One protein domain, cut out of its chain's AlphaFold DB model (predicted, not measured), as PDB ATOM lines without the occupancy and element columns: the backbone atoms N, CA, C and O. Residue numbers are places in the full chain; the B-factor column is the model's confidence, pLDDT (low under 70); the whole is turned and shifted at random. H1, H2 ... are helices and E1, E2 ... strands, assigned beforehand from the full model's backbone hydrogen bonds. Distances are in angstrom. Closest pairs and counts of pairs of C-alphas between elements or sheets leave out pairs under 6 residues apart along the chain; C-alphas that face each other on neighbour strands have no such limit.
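AT A GLANCE: This is residues 8 to 69 of the 169 residues of an uncharacterized protein of Thermotoga neapolitana (strain ATCC 49049 / DSM 4359 / NBRC 107923 / NS-E) (UniProt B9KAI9). Look for a small twisted sheet of four strands, made of two hairpins side by side, E1 with E2 and E3 with E4, with one helix, H1, over the E3 and E4 half of one face. A long loop, residues 29 to 44, swings from the end of E2 to the start of H1. The printed part has 62 residues, with elements in the order E1 E2 H1 E3 E4; the sheet runs E1 - E2 - E3 - E4, all antiparallel. The class is mixed, helices and strands, with under half of the residues in named elements; the whole is compact, radius of gyration of the C-alphas 10.9 A, spans 29 by 26 by 17 A.

IN THESE COORDINATES: Find C-alpha 15 at (-16.447, -24.502, -37.983); there E1 begins, residues 15 to 19, 12.8 A long. E2 is residues 24 to 28, 13.4 A. H1, residues 45 to 55, starts at C-alpha 45 (-28.390, -36.575, -30.079) and runs 15.3 A. E3 is residues 59 to 63, 13.4 A, and E4, residues 66 to 69, ends at C-alpha 69 (-22.043, -28.675, -27.944).

HOW THE PARTS SIT: In the hairpin E1 and E2, look at N 16 and O 27, 2.8 A apart. Between E2 and E3, antiparallel at 171 degrees, N 26 and O 60 are 2.8 A apart. In the hairpin E3 and E4, N 61 and O 68 are 2.8 A apart. E1 and E4 are apart. H1 is on the sheet at a height of 9.2 A, over E3 and E4, and runs along the strands, at 19 degrees to E3 on the local plane. The closest C-alphas of H1 and E4 are those of Gly 49 and Phe 68, 6.4 A. In H1, 5 of 7 O i to N i+4 pairs are within hydrogen-bond range.

THE WHOLE: The C-alphas of Gly 11 and Ala 42 are the two farthest apart, 29.8 A. The printed part has no cut. The link from E2 to H1, 16 residues, is long. The pLDDT is under 70 at residues 8 to 12, 32 to 33 and 42.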
ATOM      1  N   PRO A   8     -30.615 -20.747 -33.972       54.41
ATOM      2  CA  PRO A   8     -29.523 -19.852 -33.614       54.41
ATOM      3  C   PRO A   8     -28.442 -19.813 -34.699       54.41
ATOM      4  O   PRO A   8     -27.810 -20.822 -35.021       54.41
ATOM      5  N   ILE A   9     -28.207 -18.625 -35.259       60.81
ATOM      6  CA  ILE A   9     -27.199 -18.453 -36.303       60.81
ATOM      7  C   ILE A   9     -25.832 -18.414 -35.626       60.81
ATOM      8  O   ILE A   9     -25.517 -17.518 -34.833       60.81
ATOM      9  N   LEU A  10     -24.996 -19.385 -35.980       64.00
ATOM     10  CA  LEU A  10     -23.588 -19.409 -35.618       64.00
ATOM     11  C   LEU A  10     -22.865 -18.280 -36.356       64.00
ATOM     12  O   LEU A  10     -22.528 -18.402 -37.532       64.00
ATOM     13  N   GLY A  11     -22.591 -17.179 -35.659       57.62
ATOM     14  CA  GLY A  11     -21.852 -16.029 -36.192       57.62
ATOM     15  C   GLY A  11     -20.350 -16.286 -36.353       57.62
ATOM     16  O   GLY A  11     -19.543 -15.426 -36.015       57.62
ATOM     17  N   THR A  12     -19.936 -17.484 -36.781       63.34
ATOM     18  CA  THR A  12     -18.519 -17.862 -36.803       63.34
ATOM     19  C   THR A  12     -18.130 -18.733 -37.996       63.34
ATOM     20  O   THR A  12     -18.720 -19.775 -38.266       63.34
ATOM     21  N   SER A  13     -17.044 -18.346 -38.673       71.00
ATOM     22  CA  SER A  13     -16.379 -19.143 -39.712       71.00
ATOM     23  C   SER A  13     -15.459 -20.232 -39.138       71.00
ATOM     24  O   SER A  13     -14.797 -20.943 -39.895       71.00
ATOM     25  N   ARG A  14     -15.407 -20.387 -37.804       80.50
ATOM     26  CA  ARG A  14     -14.518 -21.325 -37.096       80.50
ATOM     27  C   ARG A  14     -14.798 -22.785 -37.431       80.50
ATOM     28  O   ARG A  14     -13.868 -23.589 -37.381       80.50
ATOM     29  N   PHE A  15     -16.043 -23.126 -37.735       85.44
ATOM     30  CA  PHE A  15     -16.447 -24.502 -37.983       85.44
ATOM     31  C   PHE A  15     -16.611 -24.785 -39.475       85.44
ATOM     32  O   PHE A  15     -16.881 -23.893 -40.285       85.44
ATOM     33  N   ARG A  16     -16.437 -26.054 -39.830       86.25
ATOM     34  CA  ARG A  16     -16.877 -26.636 -41.094       86.25
ATOM     35  C   ARG A  16     -18.105 -27.494 -40.810       86.25
ATOM     36  O   ARG A  16     -18.066 -28.285 -39.872       86.25
ATOM     37  N   ARG A  17     -19.168 -27.310 -41.595       87.00
ATOM     38  CA  ARG A  17     -20.422 -28.067 -41.495       87.00
ATOM     39  C   ARG A  17     -20.359 -29.317 -42.371       87.00
ATOM     40  O   ARG A  17     -19.849 -29.250 -43.490       87.00
ATOM     41  N   TYR A  18     -20.882 -30.411 -41.843       86.44
ATOM     42  CA  TYR A  18     -21.076 -31.692 -42.504       86.44
ATOM     43  C   TYR A  18     -22.537 -32.098 -42.308       86.44
ATOM     44  O   TYR A  18     -22.977 -32.250 -41.170       86.44
ATOM     45  N   ASP A  19     -23.282 -32.259 -43.397       85.88
ATOM     46  CA  ASP A  19     -24.659 -32.750 -43.343       85.88
ATOM     47  C   ASP A  19     -24.640 -34.283 -43.427       85.88
ATOM     48  O   ASP A  19     -24.124 -34.859 -44.385       85.88
ATOM     49  N   LEU A  20     -25.166 -34.941 -42.394       82.81
ATOM     50  CA  LEU A  20     -25.026 -36.383 -42.155       82.81
ATOM     51  C   LEU A  20     -26.377 -37.116 -42.197       82.81
ATOM     52  O   LEU A  20     -26.557 -38.127 -41.528       82.81
ATOM     53  N   GLY A  21     -27.338 -36.602 -42.973       70.94
ATOM     54  CA  GLY A  21     -28.645 -37.239 -43.177       70.94
ATOM     55  C   GLY A  21     -29.503 -37.280 -41.907       70.94
ATOM     56  O   GLY A  21     -29.605 -38.309 -41.251       70.94
ATOM     57  N   GLY A  22     -30.135 -36.154 -41.565       77.94
ATOM     58  CA  GLY A  22     -30.961 -36.005 -40.354       77.94
ATOM     59  C   GLY A  22     -30.236 -35.335 -39.184       77.94
ATOM     60  O   GLY A  22     -30.872 -34.900 -38.233       77.94
ATOM     61  N   CYS A  23     -28.917 -35.168 -39.280       84.50
ATOM     62  CA  CYS A  23     -28.156 -34.303 -38.387       84.50
ATOM     63  C   CYS A  23     -27.115 -33.480 -39.154       84.50
ATOM     64  O   CYS A  23     -26.721 -33.810 -40.276       84.50
ATOM     65  N   SER A  24     -26.684 -32.390 -38.534       87.94
ATOM     66  CA  SER A  24     -25.609 -31.523 -38.993       87.94
ATOM     67  C   SER A  24     -24.513 -31.521 -37.936       87.94
ATOM     68  O   SER A  24     -24.754 -31.197 -36.774       87.94
ATOM     69  N   LEU A  25     -23.300 -31.890 -38.336       89.25
ATOM     70  CA  LEU A  25     -22.126 -31.879 -37.473       89.25
ATOM     71  C   LEU A  25     -21.187 -30.758 -37.905       89.25
ATOM     72  O   LEU A  25     -20.795 -30.648 -39.067       89.25
ATOM     73  N   MET A  26     -20.788 -29.928 -36.954       90.38
ATOM     74  CA  MET A  26     -19.886 -28.812 -37.178       90.38
ATOM     75  C   MET A  26     -18.621 -29.012 -36.356       90.38
ATOM     76  O   MET A  26     -18.667 -29.060 -35.130       90.38
ATOM     77  N   ILE A  27     -17.479 -29.104 -37.033       89.44
ATOM     78  CA  ILE A  27     -16.176 -29.385 -36.412       89.44
ATOM     79  C   ILE A  27     -15.239 -28.210 -36.675       89.44
ATOM     80  O   ILE A  27     -15.313 -27.570 -37.729       89.44
ATOM     81  N   GLY A  28     -14.381 -27.874 -35.710       83.94
ATOM     82  CA  GLY A  28     -13.426 -26.778 -35.865       83.94
ATOM     83  C   GLY A  28     -12.552 -26.972 -37.110       83.94
ATOM     84  O   GLY A  28     -11.990 -28.039 -37.310       83.94
ATOM     85  N   ARG A  29     -12.374 -25.934 -37.938       78.81
ATOM     86  CA  ARG A  29     -11.599 -26.008 -39.199       78.81
ATOM     87  C   ARG A  29     -10.142 -26.443 -39.032       78.81
ATOM     88  O   ARG A  29      -9.524 -26.866 -39.999       78.81
ATOM     89  N   LYS A  30      -9.589 -26.298 -37.825       75.88
ATOM     90  CA  LYS A  30      -8.246 -26.788 -37.483       75.88
ATOM     91  C   LYS A  30      -8.187 -28.314 -37.365       75.88
ATOM     92  O   LYS A  30      -7.098 -28.868 -37.374       75.88
ATOM     93  N   HIS A  31      -9.332 -28.979 -37.244       74.88
ATOM     94  CA  HIS A  31      -9.410 -30.426 -37.287       74.88
ATOM     95  C   HIS A  31      -9.167 -30.899 -38.723       74.88
ATOM     96  O   HIS A  31      -9.976 -30.663 -39.619       74.88
ATOM     97  N   THR A  32      -8.029 -31.553 -38.934       64.19
ATOM     98  CA  THR A  32      -7.625 -32.141 -40.220       64.19
ATOM     99  C   THR A  32      -7.812 -33.660 -40.250       64.19
ATOM    100  O   THR A  32      -7.405 -34.308 -41.211       64.19
ATOM    101  N   GLY A  33      -8.388 -34.237 -39.190       68.75
ATOM    102  CA  GLY A  33      -8.675 -35.662 -39.089       68.75
ATOM    103  C   GLY A  33      -9.822 -36.096 -39.999       68.75
ATOM    104  O   GLY A  33     -10.624 -35.282 -40.466       68.75
ATOM    105  N   LYS A  34      -9.893 -37.403 -40.261       74.00
ATOM    106  CA  LYS A  34     -11.093 -38.006 -40.849       74.00
ATOM    107  C   LYS A  34     -12.237 -37.907 -39.840       74.00
ATOM    108  O   LYS A  34     -11.998 -37.981 -38.637       74.00
ATOM    109  N   LEU A  35     -13.464 -37.764 -40.343       77.50
ATOM    110  CA  LEU A  35     -14.647 -37.887 -39.496       77.50
ATOM    111  C   LEU A  35     -14.620 -39.249 -38.785       77.50
ATOM    112  O   LEU A  35     -14.249 -40.240 -39.422       77.50
ATOM    113  N   PRO A  36     -14.975 -39.303 -37.492       77.88
ATOM    114  CA  PRO A  36     -15.079 -40.566 -36.781       77.88
ATOM    115  C   PRO A  36     -16.167 -41.441 -37.413       77.88
ATOM    116  O   PRO A  36     -17.191 -40.932 -37.873       77.88
ATOM    117  N   ASP A  37     -15.924 -42.750 -37.440       81.31
ATOM    118  CA  ASP A  37     -16.860 -43.743 -37.967       81.31
ATOM    119  C   ASP A  37     -17.979 -43.984 -36.943       81.31
ATOM    120  O   ASP A  37     -17.863 -44.810 -36.037       81.31
ATOM    121  N   ILE A  38     -19.015 -43.149 -37.013       80.06
ATOM    122  CA  ILE A  38     -20.161 -43.148 -36.102       80.06
ATOM    123  C   ILE A  38     -21.423 -43.328 -36.939       80.06
ATOM    124  O   ILE A  38     -21.604 -42.667 -37.961       80.06
ATOM    125  N   ASP A  39     -22.327 -44.193 -36.484       79.62
ATOM    126  CA  ASP A  39     -23.668 -44.288 -37.054       79.62
ATOM    127  C   ASP A  39     -24.555 -43.146 -36.536       79.62
ATOM    128  O   ASP A  39     -24.925 -43.100 -35.360       79.62
ATOM    129  N   PHE A  40     -24.895 -42.221 -37.431       78.94
ATOM    130  CA  PHE A  40     -25.742 -41.060 -37.150       78.94
ATOM    131  C   PHE A  40     -27.242 -41.333 -37.366       78.94
ATOM    132  O   PHE A  40     -28.084 -40.529 -36.960       78.94
ATOM    133  N   SER A  41     -27.599 -42.454 -37.999       75.62
ATOM    134  CA  SER A  41     -28.946 -42.680 -38.536       75.62
ATOM    135  C   SER A  41     -29.971 -43.095 -37.471       75.62
ATOM    136  O   SER A  41     -31.106 -42.615 -37.502       75.62
ATOM    137  N   ALA A  42     -29.564 -43.896 -36.480       66.50
ATOM    138  CA  ALA A  42     -30.473 -44.504 -35.499       66.50
ATOM    139  C   ALA A  42     -30.283 -44.037 -34.041       66.50
ATOM    140  O   ALA A  42     -31.043 -44.448 -33.167       66.50
ATOM    141  N   LYS A  43     -29.287 -43.189 -33.759       78.50
ATOM    142  CA  LYS A  43     -28.932 -42.767 -32.393       78.50
ATOM    143  C   LYS A  43     -29.534 -41.413 -32.007       78.50
ATOM    144  O   LYS A  43     -29.641 -40.507 -32.838       78.50
ATOM    145  N   SER A  44     -29.871 -41.251 -30.729       81.88
ATOM    146  CA  SER A  44     -30.248 -39.954 -30.146       81.88
ATOM    147  C   SER A  44     -29.095 -38.942 -30.215       81.88
ATOM    148  O   SER A  44     -27.921 -39.309 -30.332       81.88
ATOM    149  N   VAL A  45     -29.409 -37.645 -30.103       85.19
ATOM    150  CA  VAL A  45     -28.390 -36.575 -30.079       85.19
ATOM    151  C   VAL A  45     -27.410 -36.793 -28.933       85.19
ATOM    152  O   VAL A  45     -26.205 -36.608 -29.103       85.19
ATOM    153  N   GLN A  46     -27.911 -37.242 -27.784       85.81
ATOM    154  CA  GLN A  46     -27.081 -37.551 -26.632       85.81
ATOM    155  C   GLN A  46     -26.108 -38.710 -26.854       85.81
ATOM    156  O   GLN A  46     -24.957 -38.621 -26.420       85.81
ATOM    157  N   GLU A  47     -26.532 -39.782 -27.519       87.44
ATOM    158  CA  GLU A  47     -25.659 -40.921 -27.823       87.44
ATOM    159  C   GLU A  47     -24.576 -40.542 -28.832       87.44
ATOM    160  O   GLU A  47     -23.392 -40.741 -28.557       87.44
ATOM    161  N   ILE A  48     -24.962 -39.908 -29.946       88.12
ATOM    162  CA  ILE A  48     -24.010 -39.414 -30.954       88.12
ATOM    163  C   ILE A  48     -23.034 -38.428 -30.303       88.12
ATOM    164  O   ILE A  48     -21.824 -38.493 -30.517       88.12
ATOM    165  N   GLY A  49     -23.552 -37.531 -29.464       87.94
ATOM    166  CA  GLY A  49     -22.764 -36.570 -28.713       87.94
ATOM    167  C   GLY A  49     -21.687 -37.230 -27.856       87.94
ATOM    168  O   GLY A  49     -20.532 -36.815 -27.917       87.94
ATOM    169  N   LYS A  50     -22.031 -38.276 -27.094       88.88
ATOM    170  CA  LYS A  50     -21.068 -39.031 -26.274       88.88
ATOM    171  C   LYS A  50     -19.972 -39.679 -27.111       88.88
ATOM    172  O   LYS A  50     -18.801 -39.546 -26.753       88.88
ATOM    173  N   ASP A  51     -20.332 -40.308 -28.225       89.12
ATOM    174  CA  ASP A  51     -19.359 -40.928 -29.128       89.12
ATOM    175  C   ASP A  51     -18.395 -39.872 -29.699       89.12
ATOM    176  O   ASP A  51     -17.172 -40.043 -29.671       89.12
ATOM    177  N   LEU A  52     -18.926 -38.718 -30.116       89.88
ATOM    178  CA  LEU A  52     -18.133 -37.590 -30.608       89.88
ATOM    179  C   LEU A  52     -17.225 -36.980 -29.533       89.88
ATOM    180  O   LEU A  52     -16.122 -36.545 -29.859       89.88
ATOM    181  N   MET A  53     -17.632 -36.957 -28.258       90.81
ATOM    182  CA  MET A  53     -16.793 -36.425 -27.172       90.81
ATOM    183  C   MET A  53     -15.481 -37.186 -26.999       90.81
ATOM    184  O   MET A  53     -14.502 -36.570 -26.571       90.81
ATOM    185  N   ASN A  54     -15.465 -38.479 -27.329       85.88
ATOM    186  CA  ASN A  54     -14.269 -39.317 -27.275       85.88
ATOM    187  C   ASN A  54     -13.357 -39.106 -28.492       85.88
ATOM    188  O   ASN A  54     -12.160 -39.365 -28.411       85.88
ATOM    189  N   ALA A  55     -13.914 -38.635 -29.610       86.12
ATOM    190  CA  ALA A  55     -13.199 -38.482 -30.873       86.12
ATOM    191  C   ALA A  55     -12.756 -37.038 -31.171       86.12
ATOM    192  O   ALA A  55     -11.793 -36.831 -31.908       86.12
ATOM    193  N   LEU A  56     -13.467 -36.036 -30.644       89.12
ATOM    194  CA  LEU A  56     -13.304 -34.627 -31.003       89.12
ATOM    195  C   LEU A  56     -13.203 -33.730 -29.766       89.12
ATOM    196  O   LEU A  56     -13.983 -33.844 -28.819       89.12
ATOM    197  N   ASP A  57     -12.294 -32.757 -29.816       87.75
ATOM    198  CA  ASP A  57     -12.114 -31.760 -28.751       87.75
ATOM    199  C   ASP A  57     -13.140 -30.619 -28.808       87.75
ATOM    200  O   ASP A  57     -13.506 -30.063 -27.775       87.75
ATOM    201  N   GLU A  58     -13.610 -30.264 -30.007       91.31
ATOM    202  CA  GLU A  58     -14.528 -29.145 -30.244       91.31
ATOM    203  C   GLU A  58     -15.488 -29.477 -31.396       91.31
ATOM    204  O   GLU A  58     -15.054 -29.677 -32.537       91.31
ATOM    205  N   PHE A  59     -16.791 -29.507 -31.108       92.06
ATOM    206  CA  PHE A  59     -17.839 -29.752 -32.095       92.06
ATOM    207  C   PHE A  59     -19.206 -29.196 -31.663       92.06
ATOM    208  O   PHE A  59     -19.462 -28.930 -30.486       92.06
ATOM    209  N   ILE A  60     -20.090 -29.045 -32.647       92.31
ATOM    210  CA  ILE A  60     -21.510 -28.742 -32.471       92.31
ATOM    211  C   ILE A  60     -22.288 -29.763 -33.295       92.31
ATOM    212  O   ILE A  60     -22.064 -29.879 -34.497       92.31
ATOM    213  N   LEU A  61     -23.170 -30.510 -32.647       91.75
ATOM    214  CA  LEU A  61     -24.074 -31.463 -33.274       91.75
ATOM    215  C   LEU A  61     -25.489 -30.887 -33.223       91.75
ATOM    216  O   LEU A  61     -25.969 -30.561 -32.144       91.75
ATOM    217  N   GLU A  62     -26.146 -30.781 -34.367       89.38
ATOM    218  CA  GLU A  62     -27.513 -30.283 -34.512       89.38
ATOM    219  C   GLU A  62     -28.402 -31.379 -35.107       89.38
ATOM    220  O   GLU A  62     -28.048 -31.987 -36.120       89.38
ATOM    221  N   ARG A  63     -29.563 -31.626 -34.498       86.19
ATOM    222  CA  ARG A  63     -30.588 -32.549 -35.006       86.19
ATOM    223  C   ARG A  63     -31.945 -32.148 -34.449       86.19
ATOM    224  O   ARG A  63     -32.071 -31.936 -33.249       86.19
ATOM    225  N   ASP A  64     -32.941 -32.039 -35.324       82.50
ATOM    226  CA  ASP A  64     -34.340 -31.774 -34.957       82.50
ATOM    227  C   ASP A  64     -34.526 -30.568 -34.008       82.50
ATOM    228  O   ASP A  64     -35.285 -30.627 -33.047       82.50
ATOM    229  N   GLY A  65     -33.789 -29.471 -34.243       77.31
ATOM    230  CA  GLY A  65     -33.846 -28.252 -33.415       77.31
ATOM    231  C   GLY A  65     -33.063 -28.321 -32.096       77.31
ATOM    232  O   GLY A  65     -32.963 -27.327 -31.377       77.31
ATOM    233  N   LYS A  66     -32.452 -29.469 -31.795       86.56
ATOM    234  CA  LYS A  66     -31.618 -29.691 -30.612       86.56
ATOM    235  C   LYS A  66     -30.154 -29.571 -30.976       86.56
ATOM    236  O   LYS A  66     -29.714 -30.059 -32.019       86.56
ATOM    237  N   VAL A  67     -29.387 -28.965 -30.082       90.44
ATOM    238  CA  VAL A  67     -27.957 -28.761 -30.271       90.44
ATOM    239  C   VAL A  67     -27.196 -29.366 -29.100       90.44
ATOM    240  O   VAL A  67     -27.453 -29.034 -27.949       90.44
ATOM    241  N   PHE A  68     -26.222 -30.225 -29.380       92.81
ATOM    242  CA  PHE A  68     -25.244 -30.690 -28.403       92.81
ATOM    243  C   PHE A  68     -23.875 -30.104 -28.730       92.81
ATOM    244  O   PHE A  68     -23.392 -30.194 -29.858       92.81
ATOM    245  N   LEU A  69     -23.253 -29.464 -27.746       92.44
ATOM    246  CA  LEU A  69     -22.043 -28.675 -27.944       92.44
ATOM    247  C   LEU A  69     -20.945 -29.113 -26.981       92.44
ATOM    248  O   LEU A  69     -21.179 -29.231 -25.779       92.44
TER     249      LEU A  69